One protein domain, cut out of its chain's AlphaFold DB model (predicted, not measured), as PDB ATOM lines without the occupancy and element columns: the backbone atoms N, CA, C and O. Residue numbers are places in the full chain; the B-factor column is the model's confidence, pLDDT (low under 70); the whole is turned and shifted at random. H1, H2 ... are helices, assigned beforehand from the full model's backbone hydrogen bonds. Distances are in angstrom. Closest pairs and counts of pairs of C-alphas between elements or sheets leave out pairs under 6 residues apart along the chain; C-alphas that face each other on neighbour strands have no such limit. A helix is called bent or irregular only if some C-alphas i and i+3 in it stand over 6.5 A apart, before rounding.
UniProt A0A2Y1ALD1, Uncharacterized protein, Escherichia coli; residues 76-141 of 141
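What this domain is: This is residues 76 to 141 of the 141 residues of an uncharacterized protein of Escherichia coli (UniProt A0A2Y1ALD1). A small knot of four short helices, H1 to H4, set mostly crosswise to one another, is joined by one long helix, H5, whose first part packs on H2, H3 and H4 and whose far end, residues 136 to 140, sticks out with residue 141 as a tail. H1 sits at the other end of the long axis and packs on H4, while H3 is the helix nearest to the middle. The printed part has 66 residues with five named helices, H1 H2 H3 H4 H5 along the chain, and no named strand; the class is all helix. The whole is compact by its radius of gyration of the C-alphas, 11.5 A, yet elongated in outline, with spans of 40 by 21 by 18 A.

Where its parts are: H1 is residues 76 to 82, 9.9 A from first to last C-alpha, and begins at C-alpha 76 at (173.330, 108.098, 134.980). One residue later comes H2, residues 84 to 92, 12.1 A long. H3 is residues 97 to 104, 10.4 A long, and begins at C-alpha 97 at (160.707, 115.227, 129.991). H4, residues 110 to 120, is 15.2 A long. H5, residues 122 to 140, is the longest helix, with 19 residues and 28.0 A from first to last C-alpha; it ends at C-alpha 140 at (145.690, 122.735, 119.191). No helix is bent or irregular.

How they stand to each other: H1 touches H4 at a steep tilt of 60 degrees, and the two run the same way; the closest C-alphas are those of Arg 77 and Gln 116, 5.6 A apart. H1 and H2 are close but not clearly touching, with the C-alphas of Ile 80 and Ile 87 closest at 7.9 A, and their lines are about perpendicular at 87 degrees. H2 touches H3 at a steep tilt of 46 degrees, opposite ways, with the C-alphas of Ala 90 and Val 100 closest at 6.0 A. H3 and H4 touch and are about perpendicular at 84 degrees; the closest C-alphas are those of Tyr 101 and Tyr 110, 6.6 A apart. H5 touches H2 with residues 124 to 131 alone, at a shallow tilt of 30 degrees and the same way, and the closest C-alphas are those of Ile 91 and Gly 128 at 5.5 A. H5 touches H3 with residues 125 to 132 alone, opposite ways at a tilt of 68 degrees that is steep, only just short of about perpendicular; Leu 97 and Gly 128 have the closest C-alphas, 5.1 A apart. H5 touches H4 with residues 124 to 126 alone, at a steep tilt of 52 degrees and opposite ways, with the C-alphas of Arg 118 and His 125 closest at 5.4 A. H1 is apart from H3 and from H5, and H2 is apart from H4. In H1, H2, H3 and H4 every backbone O i to N i+4 pair is within hydrogen-bond range; in H5 13 of 15 are.

The domain as a whole: The two C-alphas farthest apart are those of Leu 78 and Asn 141, at 39.9 A, and the first and last printed C-alphas, of Thr 76 and Asn 141, are 37.6 A apart. The printed part has no cut and ends at residue 141, the chain's last residue. The links H1 to H2, H2 to H3, H3 to H4 and H4 to H5 are tight. Residues 136 to 141, of which 136 to 140 belong to H5, stand free. The mean pLDDT of the printed part is 88.4, and the model's confidence is under 70 at residues 136 to 141.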
ATOM      1  N   THR A  76     174.608 107.473 135.323       79.19
ATOM      2  CA  THR A  76     173.330 108.098 134.980       79.19
ATOM      3  C   THR A  76     172.313 107.944 136.105       79.19
ATOM      4  O   THR A  76     171.642 108.908 136.436       79.19
ATOM      5  N   ARG A  77     172.207 106.764 136.734       82.94
ATOM      6  CA  ARG A  77     171.303 106.586 137.880       82.94
ATOM      7  C   ARG A  77     171.676 107.514 139.034       82.94
ATOM      8  O   ARG A  77     170.789 108.102 139.630       82.94
ATOM      9  N   LEU A  78     172.964 107.648 139.342       83.25
ATOM     10  CA  LEU A  78     173.417 108.515 140.434       83.25
ATOM     11  C   LEU A  78     173.192 109.993 140.139       83.25
ATOM     12  O   LEU A  78     172.724 110.708 141.012       83.25
ATOM     13  N   ILE A  79     173.409 110.423 138.899       85.81
ATOM     14  CA  ILE A  79     173.029 111.762 138.437       85.81
ATOM     15  C   ILE A  79     171.531 112.011 138.669       85.81
ATOM     16  O   ILE A  79     171.163 113.032 139.237       85.81
ATOM     17  N   ILE A  80     170.667 111.061 138.292       87.88
ATOM     18  CA  ILE A  80     169.214 111.173 138.506       87.88
ATOM     19  C   ILE A  80     168.856 111.241 139.997       87.88
ATOM     20  O   ILE A  80     167.957 111.990 140.360       87.88
ATOM     21  N   LEU A  81     169.538 110.475 140.855       88.25
ATOM     22  CA  LEU A  81     169.329 110.516 142.308       88.25
ATOM     23  C   LEU A  81     169.763 111.862 142.905       88.25
ATOM     24  O   LEU A  81     169.025 112.447 143.689       88.25
ATOM     25  N   ASN A  82     170.936 112.360 142.512       89.62
ATOM     26  CA  ASN A  82     171.509 113.596 143.050       89.62
ATOM     27  C   ASN A  82     170.731 114.847 142.621       89.62
ATOM     28  O   ASN A  82     170.715 115.825 143.355       89.62
ATOM     29  N   HIS A  83     170.082 114.810 141.456       92.50
ATOM     30  CA  HIS A  83     169.260 115.907 140.936       92.50
ATOM     31  C   HIS A  83     167.756 115.677 141.124       92.50
ATOM     32  O   HIS A  83     166.947 116.252 140.394       92.50
ATOM     33  N   TYR A  84     167.352 114.812 142.060       93.31
ATOM     34  CA  TYR A  84     165.942 114.475 142.250       93.31
ATOM     35  C   TYR A  84     165.062 115.717 142.450       93.31
ATOM     36  O   TYR A  84     164.056 115.854 141.751       93.31
ATOM     37  N   ASP A  85     165.447 116.627 143.348       94.50
ATOM     38  CA  ASP A  85     164.632 117.800 143.680       94.50
ATOM     39  C   ASP A  85     164.465 118.742 142.481       94.50
ATOM     40  O   ASP A  85     163.348 119.174 142.186       94.50
ATOM     41  N   ASP A  86     165.537 118.972 141.718       96.25
ATOM     42  CA  ASP A  86     165.510 119.781 140.493       96.25
ATOM     43  C   ASP A  86     164.607 119.151 139.421       96.25
ATOM     44  O   ASP A  86     163.777 119.824 138.801       96.25
ATOM     45  N   ILE A  87     164.738 117.835 139.213       96.19
ATOM     46  CA  ILE A  87     163.920 117.072 138.262       96.19
ATOM     47  C   ILE A  87     162.447 117.136 138.673       96.19
ATOM     48  O   ILE A  87     161.583 117.412 137.837       96.19
ATOM     49  N   ALA A  88     162.150 116.878 139.947       96.00
ATOM     50  CA  ALA A  88     160.796 116.884 140.479       96.00
ATOM     51  C   ALA A  88     160.167 118.278 140.376       96.00
ATOM     52  O   ALA A  88     159.032 118.400 139.911       96.00
ATOM     53  N   SER A  89     160.909 119.323 140.745       96.38
ATOM     54  CA  SER A  89     160.476 120.718 140.645       96.38
ATOM     55  C   SER A  89     160.135 121.096 139.201       96.38
ATOM     56  O   SER A  89     159.019 121.536 138.920       96.38
ATOM     57  N   ALA A  90     161.030 120.815 138.248       95.69
ATOM     58  CA  ALA A  90     160.803 121.131 136.841       95.69
ATOM     59  C   ALA A  90     159.604 120.364 136.246       95.69
ATOM     60  O   ALA A  90     158.821 120.926 135.476       95.69
ATOM     61  N   ILE A  91     159.414 119.090 136.611       95.75
ATOM     62  CA  ILE A  91     158.245 118.307 136.178       95.75
ATOM     63  C   ILE A  91     156.951 118.891 136.756       95.75
ATOM     64  O   ILE A  91     155.980 119.051 136.014       95.75
ATOM     65  N   ARG A  92     156.932 119.248 138.046       94.19
ATOM     66  CA  ARG A  92     155.764 119.862 138.700       94.19
ATOM     67  C   ARG A  92     155.430 121.237 138.123       94.19
ATOM     68  O   ARG A  92     154.257 121.561 137.995       94.19
ATOM     69  N   ALA A  93     156.436 121.992 137.683       93.19
ATOM     70  CA  ALA A  93     156.268 123.252 136.957       93.19
ATOM     71  C   ALA A  93     155.765 123.077 135.505       93.19
ATOM     72  O   ALA A  93     155.682 124.043 134.750       93.19
ATOM     73  N   GLY A  94     155.434 121.855 135.077       92.12
ATOM     74  CA  GLY A  94     154.835 121.589 133.768       92.12
ATOM     75  C   GLY A  94     155.842 121.368 132.636       92.12
ATOM     76  O   GLY A  94     155.444 121.225 131.476       92.12
ATOM     77  N   HIS A  95     157.148 121.287 132.918       94.00
ATOM     78  CA  HIS A  95     158.126 120.999 131.870       94.00
ATOM     79  C   HIS A  95     157.967 119.564 131.343       94.00
ATOM     80  O   HIS A  95     157.751 118.603 132.082       94.00
ATOM     81  N   THR A  96     158.106 119.396 130.023       94.75
ATOM     82  CA  THR A  96     158.166 118.060 129.401       94.75
ATOM     83  C   THR A  96     159.460 117.342 129.783       94.75
ATOM     84  O   THR A  96     160.475 117.998 130.008       94.75
ATOM     85  N   LEU A  97     159.485 116.006 129.724       95.44
ATOM     86  CA  LEU A  97     160.707 115.227 129.991       95.44
ATOM     87  C   LEU A  97     161.924 115.687 129.173       95.44
ATOM     88  O   LEU A  97     163.033 115.731 129.695       95.44
ATOM     89  N   LYS A  98     161.729 116.075 127.903       95.31
ATOM     90  CA  LYS A  98     162.811 116.603 127.053       95.31
ATOM     91  C   LYS A  98     163.292 117.982 127.515       95.31
ATOM     92  O   LYS A  98     164.470 118.287 127.365       95.31
ATOM     93  N   GLY A  99     162.396 118.805 128.057       94.81
ATOM     94  CA  GLY A  99     162.735 120.100 128.652       94.81
ATOM     95  C   GLY A  99     163.517 119.939 129.952       94.81
ATOM     96  O   GLY A  99     164.588 120.516 130.082       94.81
ATOM     97  N   VAL A 100     163.030 119.086 130.857       95.81
ATOM     98  CA  VAL A 100     163.693 118.762 132.133       95.81
ATOM     99  C   VAL A 100     165.091 118.203 131.892       95.81
ATOM    100  O   VAL A 100     166.054 118.670 132.486       95.81
ATOM    101  N   TYR A 101     165.219 117.260 130.954       96.00
ATOM    102  CA  TYR A 101     166.506 116.712 130.535       96.00
ATOM    103  C   TYR A 101     167.513 117.802 130.150       96.00
ATOM    104  O   TYR A 101     168.626 117.816 130.664       96.00
ATOM    105  N   LYS A 102     167.116 118.717 129.256       95.50
ATOM    106  CA  LYS A 102     167.992 119.796 128.786       95.50
ATOM    107  C   LYS A 102     168.371 120.767 129.902       95.50
ATOM    108  O   LYS A 102     169.468 121.305 129.863       95.50
ATOM    109  N   LEU A 103     167.461 120.998 130.846       94.06
ATOM    110  CA  LEU A 103     167.647 121.947 131.936       94.06
ATOM    111  C   LEU A 103     168.568 121.394 133.031       94.06
ATOM    112  O   LEU A 103     169.479 122.085 133.464       94.06
ATOM    113  N   VAL A 104     168.330 120.155 133.469       93.12
ATOM    114  CA  VAL A 104     168.928 119.612 134.700       93.12
ATOM    115  C   VAL A 104     170.045 118.611 134.410       93.12
ATOM    116  O   VAL A 104     171.075 118.597 135.079       93.12
ATOM    117  N   CYS A 105     169.878 117.765 133.393       91.38
ATOM    118  CA  CYS A 105     170.807 116.671 133.112       91.38
ATOM    119  C   CYS A 105     171.346 116.692 131.668       91.38
ATOM    120  O   CYS A 105     171.330 115.645 131.012       91.38
ATOM    121  N   PRO A 106     171.853 117.828 131.141       90.69
ATOM    122  CA  PRO A 106     172.297 117.911 129.745       90.69
ATOM    123  C   PRO A 106     173.532 117.048 129.446       90.69
ATOM    124  O   PRO A 106     173.792 116.709 128.297       90.69
ATOM    125  N   HIS A 107     174.285 116.669 130.480       85.31
ATOM    126  CA  HIS A 107     175.545 115.930 130.394       85.31
ATOM    127  C   HIS A 107     175.376 114.410 130.193       85.31
ATOM    128  O   HIS A 107     176.363 113.698 130.019       85.31
ATOM    129  N   ILE A 108     174.146 113.889 130.211       87.75
ATOM    130  CA  ILE A 108     173.842 112.495 129.848       87.75
ATOM    131  C   ILE A 108     173.074 112.445 128.530       87.75
ATOM    132  O   ILE A 108     172.563 113.451 128.046       87.75
ATOM    133  N   THR A 109     172.957 111.268 127.918       89.50
ATOM    134  CA  THR A 109     172.068 111.123 126.759       89.50
ATOM    135  C   THR A 109     170.609 111.106 127.217       89.50
ATOM    136  O   THR A 109     170.274 110.567 128.278       89.50
ATOM    137  N   TYR A 110     169.714 111.653 126.391       91.81
ATOM    138  CA  TYR A 110     168.281 111.672 126.695       91.81
ATOM    139  C   TYR A 110     167.700 110.265 126.919       91.81
ATOM    140  O   TYR A 110     166.887 110.064 127.820       91.81
ATOM    141  N   ASN A 111     168.144 109.267 126.148       91.38
ATOM    142  CA  ASN A 111     167.693 107.884 126.327       91.38
ATOM    143  C   ASN A 111     168.076 107.346 127.709       91.38
ATOM    144  O   ASN A 111     167.226 106.790 128.404       91.38
ATOM    145  N   CYS A 112     169.320 107.568 128.148       89.25
ATOM    146  CA  CYS A 112     169.761 107.171 129.481       89.25
ATOM    147  C   CYS A 112     168.963 107.890 130.579       89.25
ATOM    148  O   CYS A 112     168.533 107.229 131.526       89.25
ATOM    149  N   PHE A 113     168.703 109.196 130.424       93.31
ATOM    150  CA  PHE A 113     167.841 109.967 131.329       93.31
ATOM    151  C   PHE A 113     166.461 109.312 131.472       93.31
ATOM    152  O   PHE A 113     166.052 108.978 132.580       93.31
ATOM    153  N   ILE A 114     165.770 109.043 130.359       94.62
ATOM    154  CA  ILE A 114     164.422 108.460 130.373       94.62
ATOM    155  C   ILE A 114     164.410 107.059 130.981       94.62
ATOM    156  O   ILE A 114     163.555 106.757 131.814       94.62
ATOM    157  N   THR A 115     165.346 106.197 130.578       92.31
ATOM    158  CA  THR A 115     165.421 104.826 131.090       92.31
ATOM    159  C   THR A 115     165.668 104.810 132.595       92.31
ATOM    160  O   THR A 115     165.015 104.045 133.302       92.31
ATOM    161  N   GLN A 116     166.583 105.643 133.099       91.62
ATOM    162  CA  GLN A 116     166.895 105.676 134.529       91.62
ATOM    163  C   GLN A 116     165.817 106.385 135.345       91.62
ATOM    164  O   GLN A 116     165.465 105.883 136.411       91.62
ATOM    165  N   LEU A 117     165.235 107.475 134.837       93.94
ATOM    166  CA  LEU A 117     164.125 108.155 135.500       93.94
ATOM    167  C   LEU A 117     162.924 107.220 135.640       93.94
ATOM    168  O   LEU A 117     162.382 107.095 136.727       93.94
ATOM    169  N   ARG A 118     162.562 106.477 134.584       94.75
ATOM    170  CA  ARG A 118     161.469 105.491 134.644       94.75
ATOM    171  C   ARG A 118     161.719 104.393 135.677       94.75
ATOM    172  O   ARG A 118     160.786 103.981 136.352       94.75
ATOM    173  N   LYS A 119     162.954 103.893 135.764       89.50
ATOM    174  CA  LYS A 119     163.322 102.827 136.709       89.50
ATOM    175  C   LYS A 119     163.380 103.314 138.155       89.50
ATOM    176  O   LYS A 119     163.073 102.545 139.053       89.50
ATOM    177  N   THR A 120     163.824 104.551 138.368       89.06
ATOM    178  CA  THR A 120     164.115 105.085 139.708       89.06
ATOM    179  C   THR A 120     162.918 105.833 140.293       89.06
ATOM    180  O   THR A 120     162.623 105.668 141.469       89.06
ATOM    181  N   TYR A 121     162.207 106.605 139.466       92.69
ATOM    182  CA  TYR A 121     161.069 107.451 139.836       92.69
ATOM    183  C   TYR A 121     159.947 107.339 138.779       92.69
ATOM    184  O   TYR A 121     159.740 108.260 137.975       92.69
ATOM    185  N   PRO A 122     159.230 106.200 138.725       94.00
ATOM    186  CA  PRO A 122     158.220 105.938 137.694       94.00
ATOM    187  C   PRO A 122     157.089 106.979 137.673       94.00
ATOM    188  O   PRO A 122     156.606 107.331 136.592       94.00
ATOM    189  N   ASP A 123     156.719 107.525 138.831       94.38
ATOM    190  CA  ASP A 123     155.660 108.532 138.954       94.38
ATOM    191  C   ASP A 123     156.051 109.852 138.285       94.38
ATOM    192  O   ASP A 123     155.295 110.386 137.471       94.38
ATOM    193  N   LEU A 124     157.277 110.333 138.533       95.19
ATOM    194  CA  LEU A 124     157.810 111.532 137.880       95.19
ATOM    195  C   LEU A 124     157.896 111.346 136.363       95.19
ATOM    196  O   LEU A 124     157.513 112.233 135.599       95.19
ATOM    197  N   HIS A 125     158.343 110.174 135.902       95.94
ATOM    198  CA  HIS A 125     158.359 109.870 134.471       95.94
ATOM    199  C   HIS A 125     156.945 109.941 133.862       95.94
ATOM    200  O   HIS A 125     156.764 110.503 132.779       95.94
ATOM    201  N   SER A 126     155.936 109.395 134.544       94.44
ATOM    202  CA  SER A 126     154.539 109.432 134.092       94.44
ATOM    203  C   SER A 126     153.978 110.859 134.055       94.44
ATOM    204  O   SER A 126     153.401 111.256 133.041       94.44
ATOM    205  N   GLN A 127     154.233 111.664 135.090       94.31
ATOM    206  CA  GLN A 127     153.844 113.080 135.136       94.31
ATOM    207  C   GLN A 127     154.499 113.888 134.006       94.31
ATOM    208  O   GLN A 127     153.819 114.570 133.239       94.31
ATOM    209  N   GLY A 128     155.809 113.738 133.805       91.81
ATOM    210  CA  GLY A 128     156.515 114.432 132.728       91.81
ATOM    211  C   GLY A 128     156.041 114.028 131.323       91.81
ATOM    212  O   GLY A 128     156.119 114.838 130.391       91.81
ATOM    213  N   LYS A 129     155.529 112.797 131.140       92.81
ATOM    214  CA  LYS A 129     154.843 112.400 129.896       92.81
ATOM    215  C   LYS A 129     153.518 113.145 129.727       92.81
ATOM    216  O   LYS A 129     153.254 113.622 128.624       92.81
ATOM    217  N   ALA A 130     152.719 113.263 130.787       91.44
ATOM    218  CA  ALA A 130     151.437 113.968 130.755       91.44
ATOM    219  C   ALA A 130     151.600 115.456 130.394       91.44
ATOM    220  O   ALA A 130     150.828 115.978 129.590       91.44
ATOM    221  N   ASN A 131     152.672 116.105 130.863       91.12
ATOM    222  CA  ASN A 131     152.991 117.495 130.515       91.12
ATOM    223  C   ASN A 131     153.116 117.726 128.999       91.12
ATOM    224  O   ASN A 131     152.696 118.762 128.485       91.12
ATOM    225  N   ARG A 132     153.655 116.752 128.246       83.19
ATOM    226  CA  ARG A 132     153.719 116.840 126.776       83.19
ATOM    227  C   ARG A 132     152.325 116.783 126.151       83.19
ATOM    228  O   ARG A 132     152.047 117.554 125.237       83.19
ATOM    229  N   SER A 133     151.469 115.887 126.638       76.75
ATOM    230  CA  SER A 133     150.094 115.748 126.151       76.75
ATOM    231  C   SER A 133     149.280 117.020 126.390       76.75
ATOM    232  O   SER A 133     148.586 117.474 125.486       76.75
ATOM    233  N   ASN A 134     149.423 117.643 127.564       72.69
ATOM    234  CA  ASN A 134     148.754 118.906 127.879       72.69
ATOM    235  C   ASN A 134     149.282 120.067 127.031       72.69
ATOM    236  O   ASN A 134     148.487 120.825 126.486       72.69
ATOM    237  N   LYS A 135     150.603 120.165 126.831       71.94
ATOM    238  CA  LYS A 135     151.184 121.199 125.963       71.94
ATOM    239  C   LYS A 135     150.671 121.099 124.524       71.94
ATOM    240  O   LYS A 135     150.341 122.113 123.925       71.94
ATOM    241  N   ASN A 136     150.573 119.886 123.984       68.00
ATOM    242  CA  ASN A 136     150.041 119.672 122.639       68.00
ATOM    243  C   ASN A 136     148.547 120.021 122.533       68.00
ATOM    244  O   ASN A 136     148.132 120.516 121.495       68.00
ATOM    245  N   ARG A 137     147.753 119.789 123.589       59.22
ATOM    246  CA  ARG A 137     146.335 120.189 123.636       59.22
ATOM    247  C   ARG A 137     146.154 121.706 123.680       59.22
ATOM    248  O   ARG A 137     145.267 122.206 123.011       59.22
ATOM    249  N   ILE A 138     147.000 122.424 124.420       64.69
ATOM    250  CA  ILE A 138     146.944 123.896 124.494       64.69
ATOM    251  C   ILE A 138     147.273 124.541 123.140       64.69
ATOM    252  O   ILE A 138     146.698 125.561 122.813       64.69
ATOM    253  N   ILE A 139     148.188 123.962 122.355       62.25
ATOM    254  CA  ILE A 139     148.574 124.511 121.039       62.25
ATOM    255  C   ILE A 139     147.525 124.200 119.952       62.25
ATOM    256  O   ILE A 139     147.505 124.854 118.915       62.25
ATOM    257  N   ALA A 140     146.695 123.176 120.157       55.47
ATOM    258  CA  ALA A 140     145.690 122.735 119.191       55.47
ATOM    259  C   ALA A 140     144.312 123.402 119.370       55.47
ATOM    260  O   ALA A 140     143.440 123.176 118.532       55.47
ATOM    261  N   ASN A 141     144.126 124.181 120.441       51.06
ATOM    262  CA  ASN A 141     142.933 124.980 120.731       51.06
ATOM    263  C   ASN A 141     143.239 126.466 120.543       51.06
ATOM    264  O   ASN A 141     142.279 127.210 120.257       51.06
TER     265      ASN A 141